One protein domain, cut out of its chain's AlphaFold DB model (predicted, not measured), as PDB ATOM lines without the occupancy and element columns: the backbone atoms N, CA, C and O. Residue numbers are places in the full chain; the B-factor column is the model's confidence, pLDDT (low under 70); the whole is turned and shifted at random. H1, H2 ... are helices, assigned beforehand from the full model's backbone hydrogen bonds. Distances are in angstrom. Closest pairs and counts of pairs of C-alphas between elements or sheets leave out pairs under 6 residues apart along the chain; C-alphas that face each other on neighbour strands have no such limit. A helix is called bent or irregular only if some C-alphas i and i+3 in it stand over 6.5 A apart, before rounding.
ATOM      1  N   GLU A 248     143.642 112.262 113.760       79.88
ATOM      2  CA  GLU A 248     143.246 112.515 112.367       79.88
ATOM      3  C   GLU A 248     141.871 113.206 112.212       79.88
ATOM      4  O   GLU A 248     141.782 114.121 111.390       79.88
ATOM      5  N   PRO A 249     140.813 112.864 112.984       84.50
ATOM      6  CA  PRO A 249     139.535 113.578 112.949       84.50
ATOM      7  C   PRO A 249     139.684 115.069 113.263       84.50
ATOM      8  O   PRO A 249     139.185 115.906 112.509       84.50
ATOM      9  N   TYR A 250     140.434 115.410 114.316       84.88
ATOM     10  CA  TYR A 250     140.683 116.804 114.676       84.88
ATOM     11  C   TYR A 250     141.478 117.518 113.590       84.88
ATOM     12  O   TYR A 250     141.112 118.614 113.181       84.88
ATOM     13  N   LYS A 251     142.536 116.892 113.065       82.56
ATOM     14  CA  LYS A 251     143.334 117.451 111.966       82.56
ATOM     15  C   LYS A 251     142.479 117.757 110.731       82.56
ATOM     16  O   LYS A 251     142.633 118.833 110.157       82.56
ATOM     17  N   LYS A 252     141.578 116.847 110.338       83.00
ATOM     18  CA  LYS A 252     140.646 117.065 109.217       83.00
ATOM     19  C   LYS A 252     139.720 118.245 109.478       83.00
ATOM     20  O   LYS A 252     139.576 119.107 108.612       83.00
ATOM     21  N   GLU A 253     139.139 118.304 110.670       85.38
ATOM     22  CA  GLU A 253     138.233 119.387 111.044       85.38
ATOM     23  C   GLU A 253     138.956 120.739 111.124       85.38
ATOM     24  O   GLU A 253     138.471 121.730 110.583       85.38
ATOM     25  N   TYR A 254     140.168 120.773 111.680       83.38
ATOM     26  CA  TYR A 254     141.020 121.961 111.687       83.38
ATOM     27  C   TYR A 254     141.348 122.433 110.273       83.38
ATOM     28  O   TYR A 254     141.217 123.617 109.989       83.38
ATOM     29  N   SER A 255     141.733 121.532 109.360       80.75
ATOM     30  CA  SER A 255     141.974 121.894 107.958       80.75
ATOM     31  C   SER A 255     140.715 122.446 107.283       80.75
ATOM     32  O   SER A 255     140.800 123.454 106.584       80.75
ATOM     33  N   ARG A 256     139.546 121.840 107.530       85.12
ATOM     34  CA  ARG A 256     138.254 122.309 107.007       85.12
ATOM     35  C   ARG A 256     137.917 123.714 107.514       85.12
ATOM     36  O   ARG A 256     137.623 124.594 106.703       85.12
ATOM     37  N   LEU A 257     137.987 123.933 108.829       82.88
ATOM     38  CA  LEU A 257     137.751 125.237 109.455       82.88
ATOM     39  C   LEU A 257     138.773 126.271 108.992       82.88
ATOM     40  O   LEU A 257     138.397 127.397 108.698       82.88
ATOM     41  N   GLN A 258     140.044 125.891 108.852       81.38
ATOM     42  CA  GLN A 258     141.095 126.774 108.353       81.38
ATOM     43  C   GLN A 258     140.820 127.212 106.914       81.38
ATOM     44  O   GLN A 258     140.955 128.393 106.610       81.38
ATOM     45  N   SER A 259     140.412 126.302 106.025       81.50
ATOM     46  CA  SER A 259     140.028 126.664 104.654       81.50
ATOM     47  C   SER A 259     138.819 127.599 104.624       81.50
ATOM     48  O   SER A 259     138.851 128.597 103.905       81.50
ATOM     49  N   LYS A 260     137.786 127.316 105.429       82.19
ATOM     50  CA  LYS A 260     136.590 128.166 105.542       82.19
ATOM     51  C   LYS A 260     136.938 129.558 106.085       82.19
ATOM     52  O   LYS A 260     136.574 130.562 105.483       82.19
ATOM     53  N   PHE A 261     137.740 129.616 107.144       79.75
ATOM     54  CA  PHE A 261     138.256 130.852 107.726       79.75
ATOM     55  C   PHE A 261     139.078 131.670 106.722       79.75
ATOM     56  O   PHE A 261     138.856 132.868 106.584       79.75
ATOM     57  N   MET A 262     140.002 131.041 105.985       78.56
ATOM     58  CA  MET A 262     140.817 131.731 104.977       78.56
ATOM     59  C   MET A 262     139.975 132.284 103.822       78.56
ATOM     60  O   MET A 262     140.304 133.342 103.286       78.56
ATOM     61  N   PHE A 263     138.896 131.592 103.446       82.12
ATOM     62  CA  PHE A 263     137.937 132.086 102.462       82.12
ATOM     63  C   PHE A 263     137.183 133.319 102.985       82.12
ATOM     64  O   PHE A 263     137.217 134.359 102.329       82.12
ATOM     65  N   ASN A 264     136.602 133.250 104.188       77.12
ATOM     66  CA  ASN A 264     135.885 134.379 104.798       77.12
ATOM     67  C   ASN A 264     136.811 135.589 105.008       77.12
ATOM     68  O   ASN A 264     136.445 136.717 104.697       77.12
ATOM     69  N   LEU A 265     138.052 135.358 105.452       75.69
ATOM     70  CA  LEU A 265     139.059 136.409 105.614       75.69
ATOM     71  C   LEU A 265     139.382 137.113 104.292       75.69
ATOM     72  O   LEU A 265     139.614 138.321 104.279       75.69
ATOM     73  N   ARG A 266     139.410 136.368 103.182       80.56
ATOM     74  CA  ARG A 266     139.630 136.940 101.855       80.56
ATOM     75  C   ARG A 266     138.455 137.821 101.430       80.56
ATOM     76  O   ARG A 266     138.705 138.951 101.029       80.56
ATOM     77  N   VAL A 267     137.221 137.330 101.555       79.31
ATOM     78  CA  VAL A 267     136.004 138.097 101.224       79.31
ATOM     79  C   VAL A 267     135.946 139.382 102.051       79.31
ATOM     80  O   VAL A 267     135.852 140.472 101.496       79.31
ATOM     81  N   PHE A 268     136.144 139.274 103.366       75.31
ATOM     82  CA  PHE A 268     136.191 140.423 104.269       75.31
ATOM     83  C   PHE A 268     137.313 141.410 103.908       75.31
ATOM     84  O   PHE A 268     137.126 142.625 103.948       75.31
ATOM     85  N   SER A 269     138.489 140.915 103.503       74.38
ATOM     86  CA  SER A 269     139.582 141.776 103.044       74.38
ATOM     87  C   SER A 269     139.251 142.509 101.743       74.38
ATOM     88  O   SER A 269     139.691 143.646 101.581       74.38
ATOM     89  N   GLU A 270     138.536 141.875 100.814       79.50
ATOM     90  CA  GLU A 270     138.090 142.492  99.558       79.50
ATOM     91  C   GLU A 270     137.044 143.589  99.838       79.50
ATOM     92  O   GLU A 270     137.170 144.691  99.304       79.50
ATOM     93  N   GLU A 271     136.102 143.351 100.759       76.19
ATOM     94  CA  GLU A 271     135.115 144.348 101.209       76.19
ATOM     95  C   GLU A 271     135.760 145.562 101.891       76.19
ATOM     96  O   GLU A 271     135.402 146.704 101.593       76.19
ATOM     97  N   ILE A 272     136.738 145.335 102.778       72.50
ATOM     98  CA  ILE A 272     137.498 146.421 103.410       72.50
ATOM     99  C   ILE A 272     138.229 147.231 102.342       72.50
ATOM    100  O   ILE A 272     138.144 148.455 102.347       72.50
ATOM    101  N   ASN A 273     138.941 146.575 101.425       73.69
ATOM    102  CA  ASN A 273     139.718 147.279 100.405       73.69
ATOM    103  C   ASN A 273     138.818 148.129  99.492       73.69
ATOM    104  O   ASN A 273     139.128 149.300  99.279       73.69
ATOM    105  N   ALA A 274     137.680 147.592  99.036       77.38
ATOM    106  CA  ALA A 274     136.703 148.338  98.240       77.38
ATOM    107  C   ALA A 274     136.163 149.565  98.996       77.38
ATOM    108  O   ALA A 274     136.135 150.675  98.464       77.38
ATOM    109  N   PHE A 275     135.818 149.396 100.277       74.38
ATOM    110  CA  PHE A 275     135.363 150.499 101.120       74.38
ATOM    111  C   PHE A 275     136.429 151.601 101.275       74.38
ATOM    112  O   PHE A 275     136.107 152.791 101.227       74.38
ATOM    113  N   MET A 276     137.699 151.226 101.443       71.88
ATOM    114  CA  MET A 276     138.808 152.175 101.594       71.88
ATOM    115  C   MET A 276     139.104 152.935 100.292       71.88
ATOM    116  O   MET A 276     139.403 154.129 100.338       71.88
ATOM    117  N   GLU A 277     138.974 152.283  99.133       73.56
ATOM    118  CA  GLU A 277     139.109 152.924  97.816       73.56
ATOM    119  C   GLU A 277     138.007 153.963  97.557       73.56
ATOM    120  O   GLU A 277     138.285 155.060  97.055       73.56
ATOM    121  N   GLU A 278     136.768 153.654  97.950       75.62
ATOM    122  CA  GLU A 278     135.631 154.580  97.873       75.62
ATOM    123  C   GLU A 278     135.783 155.764  98.843       75.62
ATOM    124  O   GLU A 278     135.393 156.892  98.532       75.62
ATOM    125  N   ASN A 279     136.416 155.545 100.000       69.19
ATOM    126  CA  ASN A 279     136.527 156.521 101.082       69.19
ATOM    127  C   ASN A 279     137.964 157.038 101.250       69.19
ATOM    128  O   ASN A 279     138.546 156.950 102.330       69.19
ATOM    129  N   ARG A 280     138.498 157.683 100.200       64.06
ATOM    130  CA  ARG A 280     139.864 158.266 100.078       64.06
ATOM    131  C   ARG A 280     140.364 159.164 101.235       64.06
ATOM    132  O   ARG A 280     141.496 159.635 101.187       64.06
ATOM    133  N   ARG A 281     139.526 159.473 102.234       58.91
ATOM    134  CA  ARG A 281     139.852 160.257 103.441       58.91
ATOM    135  C   ARG A 281     140.249 159.397 104.649       58.91
ATOM    136  O   ARG A 281     140.649 159.958 105.664       58.91
ATOM    137  N   ILE A 282     140.122 158.072 104.562       61.28
ATOM    138  CA  ILE A 282     140.472 157.136 105.636       61.28
ATOM    139  C   ILE A 282     141.900 156.630 105.390       61.28
ATOM    140  O   ILE A 282     142.240 156.229 104.277       61.28
ATOM    141  N   ILE A 283     142.759 156.683 106.413       59.91
ATOM    142  CA  ILE A 283     144.150 156.205 106.330       59.91
ATOM    143  C   ILE A 283     144.129 154.706 105.992       59.91
ATOM    144  O   ILE A 283     143.439 153.972 106.696       59.91
ATOM    145  N   PRO A 284     144.866 154.214 104.974       57.75
ATOM    146  CA  PRO A 284     144.889 152.794 104.632       57.75
ATOM    147  C   PRO A 284     145.421 151.941 105.791       57.75
ATOM    148  O   PRO A 284     146.628 151.791 105.977       57.75
ATOM    149  N   VAL A 285     144.522 151.355 106.576       61.78
ATOM    150  CA  VAL A 285     144.860 150.316 107.549       61.78
ATOM    151  C   VAL A 285     144.890 148.990 106.806       61.78
ATOM    152  O   VAL A 285     143.964 148.672 106.061       61.78
ATOM    153  N   SER A 286     145.943 148.188 106.986       63.34
ATOM    154  CA  SER A 286     145.965 146.863 106.358       63.34
ATOM    155  C   SER A 286     144.784 146.024 106.863       63.34
ATOM    156  O   SER A 286     144.511 145.995 108.067       63.34
ATOM    157  N   ALA A 287     144.115 145.288 105.970       62.16
ATOM    158  CA  ALA A 287     143.017 144.386 106.338       62.16
ATOM    159  C   ALA A 287     143.402 143.418 107.477       62.16
ATOM    160  O   ALA A 287     142.581 143.059 108.319       62.16
ATOM    161  N   ARG A 288     144.692 143.064 107.570       62.78
ATOM    162  CA  ARG A 288     145.265 142.231 108.634       62.78
ATOM    163  C   ARG A 288     145.267 142.908 110.012       62.78
ATOM    164  O   ARG A 288     145.047 142.233 111.017       62.78
ATOM    165  N   ASN A 289     145.477 144.222 110.063       68.50
ATOM    166  CA  ASN A 289     145.414 145.012 111.297       68.50
ATOM    167  C   ASN A 289     143.959 145.223 111.733       68.50
ATOM    168  O   ASN A 289     143.658 145.051 112.913       68.50
ATOM    169  N   CYS A 290     143.047 145.501 110.791       68.38
ATOM    170  CA  CYS A 290     141.606 145.558 111.069       68.38
ATOM    171  C   CYS A 290     141.103 144.235 111.660       68.38
ATOM    172  O   CYS A 290     140.451 144.228 112.702       68.38
ATOM    173  N   PHE A 291     141.489 143.111 111.050       67.44
ATOM    174  CA  PHE A 291     141.191 141.776 111.558       67.44
ATOM    175  C   PHE A 291     141.741 141.545 112.973       67.44
ATOM    176  O   PHE A 291     140.999 141.126 113.857       67.44
ATOM    177  N   SER A 292     143.025 141.842 113.208       66.75
ATOM    178  CA  SER A 292     143.666 141.621 114.516       66.75
ATOM    179  C   SER A 292     142.993 142.431 115.629       66.75
ATOM    180  O   SER A 292     142.780 141.914 116.722       66.75
ATOM    181  N   ASN A 293     142.595 143.672 115.335       71.94
ATOM    182  CA  ASN A 293     141.879 144.520 116.285       71.94
ATOM    183  C   ASN A 293     140.467 143.990 116.573       71.94
ATOM    184  O   ASN A 293     140.098 143.881 117.738       71.94
ATOM    185  N   LEU A 294     139.699 143.594 115.551       70.50
ATOM    186  CA  LEU A 294     138.349 143.040 115.737       70.50
ATOM    187  C   LEU A 294     138.362 141.692 116.480       70.50
ATOM    188  O   LEU A 294     137.532 141.476 117.363       70.50
ATOM    189  N   ALA A 295     139.334 140.819 116.188       63.94
ATOM    190  CA  ALA A 295     139.495 139.517 116.841       63.94
ATOM    191  C   ALA A 295     139.810 139.626 118.341       63.94
ATOM    192  O   ALA A 295     139.365 138.790 119.126       63.94
ATOM    193  N   LEU A 296     140.542 140.668 118.747       65.00
ATOM    194  CA  LEU A 296     140.888 140.950 120.145       65.00
ATOM    195  C   LEU A 296     139.838 141.819 120.864       65.00
ATOM    196  O   LEU A 296     140.059 142.237 121.998       65.00
ATOM    197  N   GLY A 297     138.703 142.113 120.219       63.41
ATOM    198  CA  GLY A 297     137.659 142.983 120.772       63.41
ATOM    199  C   GLY A 297     138.043 144.468 120.837       63.41
ATOM    200  O   GLY A 297     137.372 145.242 121.517       63.41
ATOM    201  N   GLY A 298     139.110 144.858 120.140       64.19
ATOM    202  CA  GLY A 298     139.604 146.224 120.031       64.19
ATOM    203  C   GLY A 298     138.780 147.101 119.085       64.19
ATOM    204  O   GLY A 298     137.904 146.643 118.349       64.19
ATOM    205  N   VAL A 299     139.080 148.397 119.119       62.47
ATOM    206  CA  VAL A 299     138.399 149.452 118.356       62.47
ATOM    207  C   VAL A 299     139.324 149.909 117.228       62.47
ATOM    208  O   VAL A 299     140.511 150.139 117.459       62.47
ATOM    209  N   ILE A 300     138.804 150.049 116.004       68.69
ATOM    210  CA  ILE A 300     139.563 150.621 114.882       68.69
ATOM    211  C   ILE A 300     139.245 152.116 114.834       68.69
ATOM    212  O   ILE A 300     138.301 152.535 114.169       68.69
ATOM    213  N   ASN A 301     140.012 152.912 115.581       64.94
ATOM    214  CA  ASN A 301     139.737 154.336 115.824       64.94
ATOM    215  C   ASN A 301     139.620 155.194 114.548       64.94
ATOM    216  O   ASN A 301     139.026 156.266 114.592       64.94
ATOM    217  N   GLU A 302     140.162 154.733 113.419       69.00
ATOM    218  CA  GLU A 302     140.152 155.445 112.134       69.00
ATOM    219  C   GLU A 302     138.850 155.254 111.326       69.00
ATOM    220  O   GLU A 302     138.660 155.922 110.311       69.00
ATOM    221  N   LEU A 303     137.937 154.373 111.761       66.88
ATOM    222  CA  LEU A 303     136.671 154.087 111.072       66.88
ATOM    223  C   LEU A 303     135.461 154.747 111.761       66.88
ATOM    224  O   LEU A 303     135.415 154.813 112.988       66.88
ATOM    225  N   PRO A 304     134.417 155.156 111.019       73.44
ATOM    226  CA  PRO A 304     133.146 155.585 111.606       73.44
ATOM    227  C   PRO A 304     132.490 154.505 112.488       73.44
ATOM    228  O   PRO A 304     132.470 153.326 112.132       73.44
ATOM    229  N   LEU A 305     131.896 154.901 113.622       70.81
ATOM    230  CA  LEU A 305     131.342 153.982 114.635       70.81
ATOM    231  C   LEU A 305     130.256 153.034 114.086       70.81
ATOM    232  O   LEU A 305     130.175 151.874 114.481       70.81
ATOM    233  N   ASN A 306     129.431 153.502 113.150       72.12
ATOM    234  CA  ASN A 306     128.419 152.686 112.472       72.12
ATOM    235  C   ASN A 306     129.043 151.563 111.623       72.12
ATOM    236  O   ASN A 306     128.511 150.456 111.584       72.12
ATOM    237  N   ILE A 307     130.182 151.830 110.984       72.06
ATOM    238  CA  ILE A 307     130.925 150.852 110.181       72.06
ATOM    239  C   ILE A 307     131.658 149.875 111.087       72.06
ATOM    240  O   ILE A 307     131.591 148.671 110.860       72.06
ATOM    241  N   GLN A 308     132.262 150.372 112.169       71.75
ATOM    242  CA  GLN A 308     132.848 149.512 113.194       71.75
ATOM    243  C   GLN A 308     131.816 148.534 113.768       71.75
ATOM    244  O   GLN A 308     132.098 147.347 113.871       71.75
ATOM    245  N   ASN A 309     130.605 149.000 114.093       73.56
ATOM    246  CA  ASN A 309     129.537 148.139 114.605       73.56
ATOM    247  C   ASN A 309     129.061 147.121 113.560       73.56
ATOM    248  O   ASN A 309     128.874 145.956 113.904       73.56
ATOM    249  N   LYS A 310     128.919 147.533 112.292       75.50
ATOM    250  CA  LYS A 310     128.568 146.633 111.184       75.50
ATOM    251  C   LYS A 310     129.611 145.528 111.013       75.50
ATOM    252  O   LYS A 310     129.256 144.356 111.023       75.50
ATOM    253  N   TRP A 311     130.889 145.886 110.908       75.06
ATOM    254  CA  TRP A 311     131.973 144.916 110.740       75.06
ATOM    255  C   TRP A 311     132.207 144.077 111.990       75.06
ATOM    256  O   TRP A 311     132.572 142.919 111.866       75.06
ATOM    257  N   LYS A 312     131.953 144.604 113.190       73.00
ATOM    258  CA  LYS A 312     131.992 143.829 114.435       73.00
ATOM    259  C   LYS A 312     130.883 142.776 114.490       73.00
ATOM    260  O   LYS A 312     131.158 141.657 114.909       73.00
ATOM    261  N   LEU A 313     129.664 143.109 114.063       72.06
ATOM    262  CA  LEU A 313     128.551 142.156 113.961       72.06
ATOM    263  C   LEU A 313     128.823 141.100 112.886       72.06
ATOM    264  O   LEU A 313     128.781 139.911 113.182       72.06
ATOM    265  N   GLN A 314     129.222 141.532 111.687       70.25
ATOM    266  CA  GLN A 314     129.625 140.641 110.596       70.25
ATOM    267  C   GLN A 314     130.785 139.731 111.024       70.25
ATOM    268  O   GLN A 314     130.759 138.530 110.784       70.25
ATOM    269  N   PHE A 315     131.760 140.263 111.768       71.38
ATOM    270  CA  PHE A 315     132.848 139.476 112.342       71.38
ATOM    271  C   PHE A 315     132.336 138.430 113.344       71.38
ATOM    272  O   PHE A 315     132.756 137.276 113.319       71.38
ATOM    273  N   GLN A 316     131.419 138.809 114.235       70.38
ATOM    274  CA  GLN A 316     130.839 137.894 115.219       70.38
ATOM    275  C   GLN A 316     130.002 136.775 114.580       70.38
ATOM    276  O   GLN A 316     130.000 135.671 115.123       70.38
ATOM    277  N   GLU A 317     129.344 137.035 113.447       66.69
ATOM    278  CA  GLU A 317     128.539 136.061 112.699       66.69
ATOM    279  C   GLU A 317     129.401 135.162 111.789       66.69
ATOM    280  O   GLU A 317     129.290 133.934 111.842       66.69
ATOM    281  N   GLU A 318     130.318 135.744 111.010       66.06
ATOM    282  CA  GLU A 318     131.103 135.048 109.977       66.06
ATOM    283  C   GLU A 318     132.395 134.391 110.495       66.06
ATOM    284  O   GLU A 318     132.924 133.479 109.852       66.06
ATOM    285  N   PHE A 319     132.912 134.809 111.659       70.06
ATOM    286  CA  PHE A 319     134.153 134.279 112.252       70.06
ATOM    287  C   PHE A 319     133.920 133.444 113.521       70.06
ATOM    288  O   PHE A 319     134.833 133.231 114.322       70.06
ATOM    289  N   THR A 320     132.725 132.874 113.683       70.25
ATOM    290  CA  THR A 320     132.493 131.738 114.599       70.25
ATOM    291  C   THR A 320     133.456 130.577 114.318       70.25
ATOM    292  O   THR A 320     133.975 129.964 115.252       70.25
ATOM    293  N   ASP A 321     133.800 130.366 113.045       69.06
ATOM    294  CA  ASP A 321     134.808 129.398 112.603       69.06
ATOM    295  C   ASP A 321     136.204 129.682 113.188       69.06
ATOM    296  O   ASP A 321     136.960 128.746 113.423       69.06
ATOM    297  N   TYR A 322     136.560 130.948 113.460       72.38
ATOM    298  CA  TYR A 322     137.849 131.306 114.069       72.38
ATOM    299  C   TYR A 322     137.929 130.865 115.535       72.38
ATOM    300  O   TYR A 322     138.962 130.347 115.953       72.38
ATOM    301  N   ARG A 323     136.837 131.007 116.301       76.06
ATOM    302  CA  ARG A 323     136.770 130.490 117.681       76.06
ATOM    303  C   ARG A 323     136.818 128.967 117.699       76.06
ATOM    304  O   ARG A 323     137.646 128.405 118.397       76.06
ATOM    305  N   GLN A 324     136.033 128.314 116.842       80.06
ATOM    306  CA  GLN A 324     136.087 126.856 116.683       80.06
ATOM    307  C   GLN A 324     137.490 126.376 116.276       80.06
ATOM    308  O   GLN A 324     137.948 125.327 116.723       80.06
ATOM    309  N   LEU A 325     138.201 127.150 115.449       80.56
ATOM    310  CA  LEU A 325     139.581 126.861 115.069       80.56
ATOM    311  C   LEU A 325     140.531 126.982 116.265       80.56
ATOM    312  O   LEU A 325     141.388 126.116 116.408       80.56
ATOM    313  N   GLN A 326     140.367 127.993 117.129       81.25
ATOM    314  CA  GLN A 326     141.127 128.120 118.380       81.25
ATOM    315  C   GLN A 326     140.846 126.951 119.335       81.25
ATOM    316  O   GLN A 326     141.798 126.314 119.786       81.25
ATOM    317  N   ASP A 327     139.577 126.598 119.551       84.88
ATOM    318  CA  ASP A 327     139.172 125.481 120.418       84.88
ATOM    319  C   ASP A 327     139.793 124.155 119.943       84.88
ATOM    320  O   ASP A 327     140.394 123.399 120.709       84.88
ATOM    321  N   ILE A 328     139.727 123.885 118.635       85.38
ATOM    322  CA  ILE A 328     140.347 122.690 118.053       85.38
ATOM    323  C   ILE A 328     141.876 122.778 118.096       85.38
ATOM    324  O   ILE A 328     142.539 121.757 118.272       85.38
ATOM    325  N   GLN A 329     142.466 123.968 117.966       83.62
ATOM    326  CA  GLN A 329     143.913 124.155 118.057       83.62
ATOM    327  C   GLN A 329     144.451 123.812 119.452       83.62
ATOM    328  O   GLN A 329     145.530 123.217 119.545       83.62
ATOM    329  N   GLU A 330     143.709 124.130 120.515       87.88
ATOM    330  CA  GLU A 330     144.056 123.756 121.892       87.88
ATOM    331  C   GLU A 330     144.066 122.236 122.096       87.88
ATOM    332  O   GLU A 330     144.954 121.721 122.776       87.88
ATOM    333  N   ILE A 331     143.164 121.505 121.432       87.00
ATOM    334  CA  ILE A 331     143.104 120.034 121.461       87.00
ATOM    335  C   ILE A 331     144.201 119.411 120.576       87.00
ATOM    336  O   ILE A 331     144.903 118.479 120.974       87.00
ATOM    337  N   ILE A 332     144.397 119.942 119.366       85.25
ATOM    338  CA  ILE A 332     145.335 119.408 118.368       85.25
ATOM    339  C   ILE A 332     146.783 119.574 118.786       85.25
ATOM    340  O   ILE A 332     147.596 118.710 118.468       85.25
ATOM    341  N   ARG A 333     147.148 120.684 119.428       84.81
ATOM    342  CA  ARG A 333     148.546 120.990 119.756       84.81
ATOM    343  C   ARG A 333     149.205 119.917 120.640       84.81
ATOM    344  O   ARG A 333     150.252 119.419 120.218       84.81
ATOM    345  N   PRO A 334     148.648 119.518 121.802       87.19
ATOM    346  CA  PRO A 334     149.238 118.466 122.631       87.19
ATOM    347  C   PRO A 334     149.216 117.101 121.931       87.19
ATOM    348  O   PRO A 334     150.228 116.396 121.950       87.19
ATOM    349  N   LEU A 335     148.121 116.762 121.238       82.44
ATOM    350  CA  LEU A 335     148.017 115.522 120.460       82.44
ATOM    351  C   LEU A 335     149.086 115.456 119.367       82.44
ATOM    352  O   LEU A 335     149.780 114.453 119.246       82.44
ATOM    353  N   ARG A 336     149.284 116.541 118.612       80.00
ATOM    354  CA  ARG A 336     150.301 116.647 117.557       80.00
ATOM    355  C   ARG A 336     151.703 116.444 118.119       80.00
ATOM    356  O   ARG A 336     152.475 115.692 117.531       80.00
ATOM    357  N   SER A 337     152.037 117.097 119.233       82.06
ATOM    358  CA  SER A 337     153.348 116.942 119.874       82.06
ATOM    359  C   SER A 337     153.603 115.487 120.271       82.06
ATOM    360  O   SER A 337     154.646 114.928 119.932       82.06
ATOM    361  N   ARG A 338     152.617 114.839 120.901       81.75
ATOM    362  CA  ARG A 338     152.710 113.431 121.304       81.75
ATOM    363  C   ARG A 338     152.756 112.480 120.102       81.75
ATOM    364  O   ARG A 338     153.519 111.519 120.107       81.75
ATOM    365  N   VAL A 339     152.003 112.770 119.040       77.38
ATOM    366  CA  VAL A 339     152.056 112.050 117.758       77.38
ATOM    367  C   VAL A 339     153.454 112.116 117.154       77.38
ATOM    368  O   VAL A 339     153.957 111.088 116.716       77.38
ATOM    369  N   ILE A 340     154.096 113.287 117.130       75.56
ATOM    370  CA  ILE A 340     155.448 113.462 116.575       75.56
ATOM    371  C   ILE A 340     156.481 112.667 117.384       75.56
ATOM    372  O   ILE A 340     157.331 111.989 116.798       75.56
ATOM    373  N   GLU A 341     156.388 112.710 118.713       80.69
ATOM    374  CA  GLU A 341     157.254 111.953 119.622       80.69
ATOM    375  C   GLU A 341     157.109 110.438 119.393       80.69
ATOM    376  O   GLU A 341     158.087 109.744 119.097       80.69
ATOM    377  N   LEU A 342     155.873 109.929 119.443       76.12
ATOM    378  CA  LEU A 342     155.583 108.510 119.243       76.12
ATOM    379  C   LEU A 342     155.911 108.050 117.823       76.12
ATOM    380  O   LEU A 342     156.428 106.948 117.659       76.12
ATOM    381  N   LYS A 343     155.673 108.885 116.802       75.69
ATOM    382  CA  LYS A 343     156.065 108.607 115.411       75.69
ATOM    383  C   LYS A 343     157.568 108.409 115.321       75.69
ATOM    384  O   LYS A 343     158.013 107.437 114.722       75.69
ATOM    385  N   SER A 344     158.340 109.310 115.924       73.56
ATOM    386  CA  SER A 344     159.803 109.247 115.920       73.56
ATOM    387  C   SER A 344     160.308 107.978 116.609       73.56
ATOM    388  O   SER A 344     161.155 107.276 116.057       73.56
ATOM    389  N   SER A 345     159.744 107.632 117.770       78.50
ATOM    390  CA  SER A 345     160.083 106.404 118.503       78.50
ATOM    391  C   SER A 345     159.716 105.134 117.720       78.50
ATOM    392  O   SER A 345     160.557 104.257 117.515       78.50
ATOM    393  N   TYR A 346     158.489 105.070 117.194       77.62
ATOM    394  CA  TYR A 346     157.997 103.961 116.376       77.62
ATOM    395  C   TYR A 346     158.839 103.767 115.115       77.62
ATOM    396  O   TYR A 346     159.287 102.657 114.838       77.62
ATOM    397  N   LEU A 347     159.098 104.844 114.367       76.56
ATOM    398  CA  LEU A 347     159.916 104.791 113.160       76.56
ATOM    399  C   LEU A 347     161.345 104.355 113.477       76.56
ATOM    400  O   LEU A 347     161.905 103.560 112.731       76.56
ATOM    401  N   LYS A 348     161.927 104.804 114.593       77.00
ATOM    402  CA  LYS A 348     163.249 104.344 115.035       77.00
ATOM    403  C   LYS A 348     163.263 102.834 115.304       77.00
ATOM    404  O   LYS A 348     164.189 102.159 114.858       77.00
ATOM    405  N   GLY A 349     162.238 102.308 115.979       80.75
ATOM    406  CA  GLY A 349     162.062 100.866 116.185       80.75
ATOM    407  C   GLY A 349     161.908 100.112 114.863       80.75
ATOM    408  O   GLY A 349     162.657  99.178 114.596       80.75
ATOM    409  N   LEU A 350     161.025 100.581 113.986       83.44
ATOM    410  CA  LEU A 350     160.768  99.974 112.681       83.44
ATOM    411  C   LEU A 350     162.011  99.966 111.780       83.44
ATOM    412  O   LEU A 350     162.362  98.948 111.196       83.44
ATOM    413  N   TYR A 351     162.720 101.091 111.667       85.56
ATOM    414  CA  TYR A 351     163.913 101.173 110.826       85.56
ATOM    415  C   TYR A 351     165.088 100.362 111.379       85.56
ATOM    416  O   TYR A 351     165.941  99.949 110.595       85.56
ATOM    417  N   SER A 352     165.127 100.060 112.682       84.88
ATOM    418  CA  SER A 352     166.136  99.147 113.241       84.88
ATOM    419  C   SER A 352     166.068  97.736 112.631       84.88
ATOM    420  O   SER A 352     167.080  97.038 112.555       84.88
ATOM    421  N   GLU A 353     164.915  97.340 112.080       89.19
ATOM    422  CA  GLU A 353     164.772  96.079 111.349       89.19
ATOM    423  C   GLU A 353     165.528  96.066 110.020       89.19
ATOM    424  O   GLU A 353     165.788  94.987 109.500       89.19
ATOM    425  N   ILE A 354     165.905  97.221 109.460       90.69
ATOM    426  CA  ILE A 354     166.558  97.332 108.141       90.69
ATOM    427  C   ILE A 354     167.851  98.162 108.142       90.69
ATOM    428  O   ILE A 354     168.485  98.301 107.098       90.69
TER     429      ILE A 354
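This is residues 248 to 354 of the 653 residues of the protein "GIY-YIG domain-containing protein" of bioreactor metagenome (UniProt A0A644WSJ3). This is a long, thin, all-helix piece in which H1 runs one way and H3 and H4, joined almost end to end, run back the opposite way, with the short helix H2 set crosswise to H1 and H3. H4 overlaps H1 with its first part alone, and residues 337 to 354, nearly all of them in H4, stick out as a free arm that adds much of the length. The printed part has 107 residues with four named helices, in the order H1, H2, H3, H4, and no named strand. The whole is extended, with a radius of gyration of the C-alphas of 20.1 A and spans of 69 by 22 by 20 A.

Start with the longest helix, H4, residues 320 to 352, which has a kink of 38 degrees near residue 331. It is neither bent nor irregular, but only just: C-alphas 331 and 334 are 6.4 A apart. Residues 321 to 332 of H4 touch residues 250 to 261 of H1, the helix of residues 248 to 278; the closest C-alphas are those of Asp 321 and Leu 257, 6.0 A apart. These two run opposite ways at a steep tilt of 43 degrees. Look next at H2, residues 287 to 295, which touches H1 at residues 269 to 273 alone, opposite ways at a steep tilt of 62 degrees; the closest C-alphas, of Ala 287 and Ser 269, are 5.4 A apart. H3, residues 305 to 318, is close to H2 but not clearly touching, with the closest C-alphas, of Lys 312 and Leu 294, 6.5 A apart, and is about perpendicular to it at 78 degrees. H3 is also close to H1 but not clearly touching, the closest C-alphas being those of Glu 318 and Asn 264, 7.1 A apart. H3 and H4 meet only through their link, while H2 and H4 are apart. In H1, H2 and H3 each O i to N i+4 pair is within hydrogen-bond range; in H4 27 of 29 are.

Find C-alpha 320 at (132.493, 131.738, 114.599); from there H4 runs 46.9 A to C-alpha 352 at (166.136, 99.147, 113.241). Find C-alpha 248 at (143.246, 112.515, 112.367), where H1 begins its 45.1 A to C-alpha 278. H3 is 19.5 A long and H2 12.1 A.

The C-alphas farthest apart, of Arg 281 and Glu 353, are 69.3 A from each other. Without residues 337 to 354, the body spans 48 by 21 by 19 A. The printed part has no cut; H3 to H4 is a tight link, H1 to H2 and H2 to H3 are short. The mean pLDDT of the printed part is 75.2, and residues 279 to 292, 295 to 303, 317 to 318 and 321 are under 70.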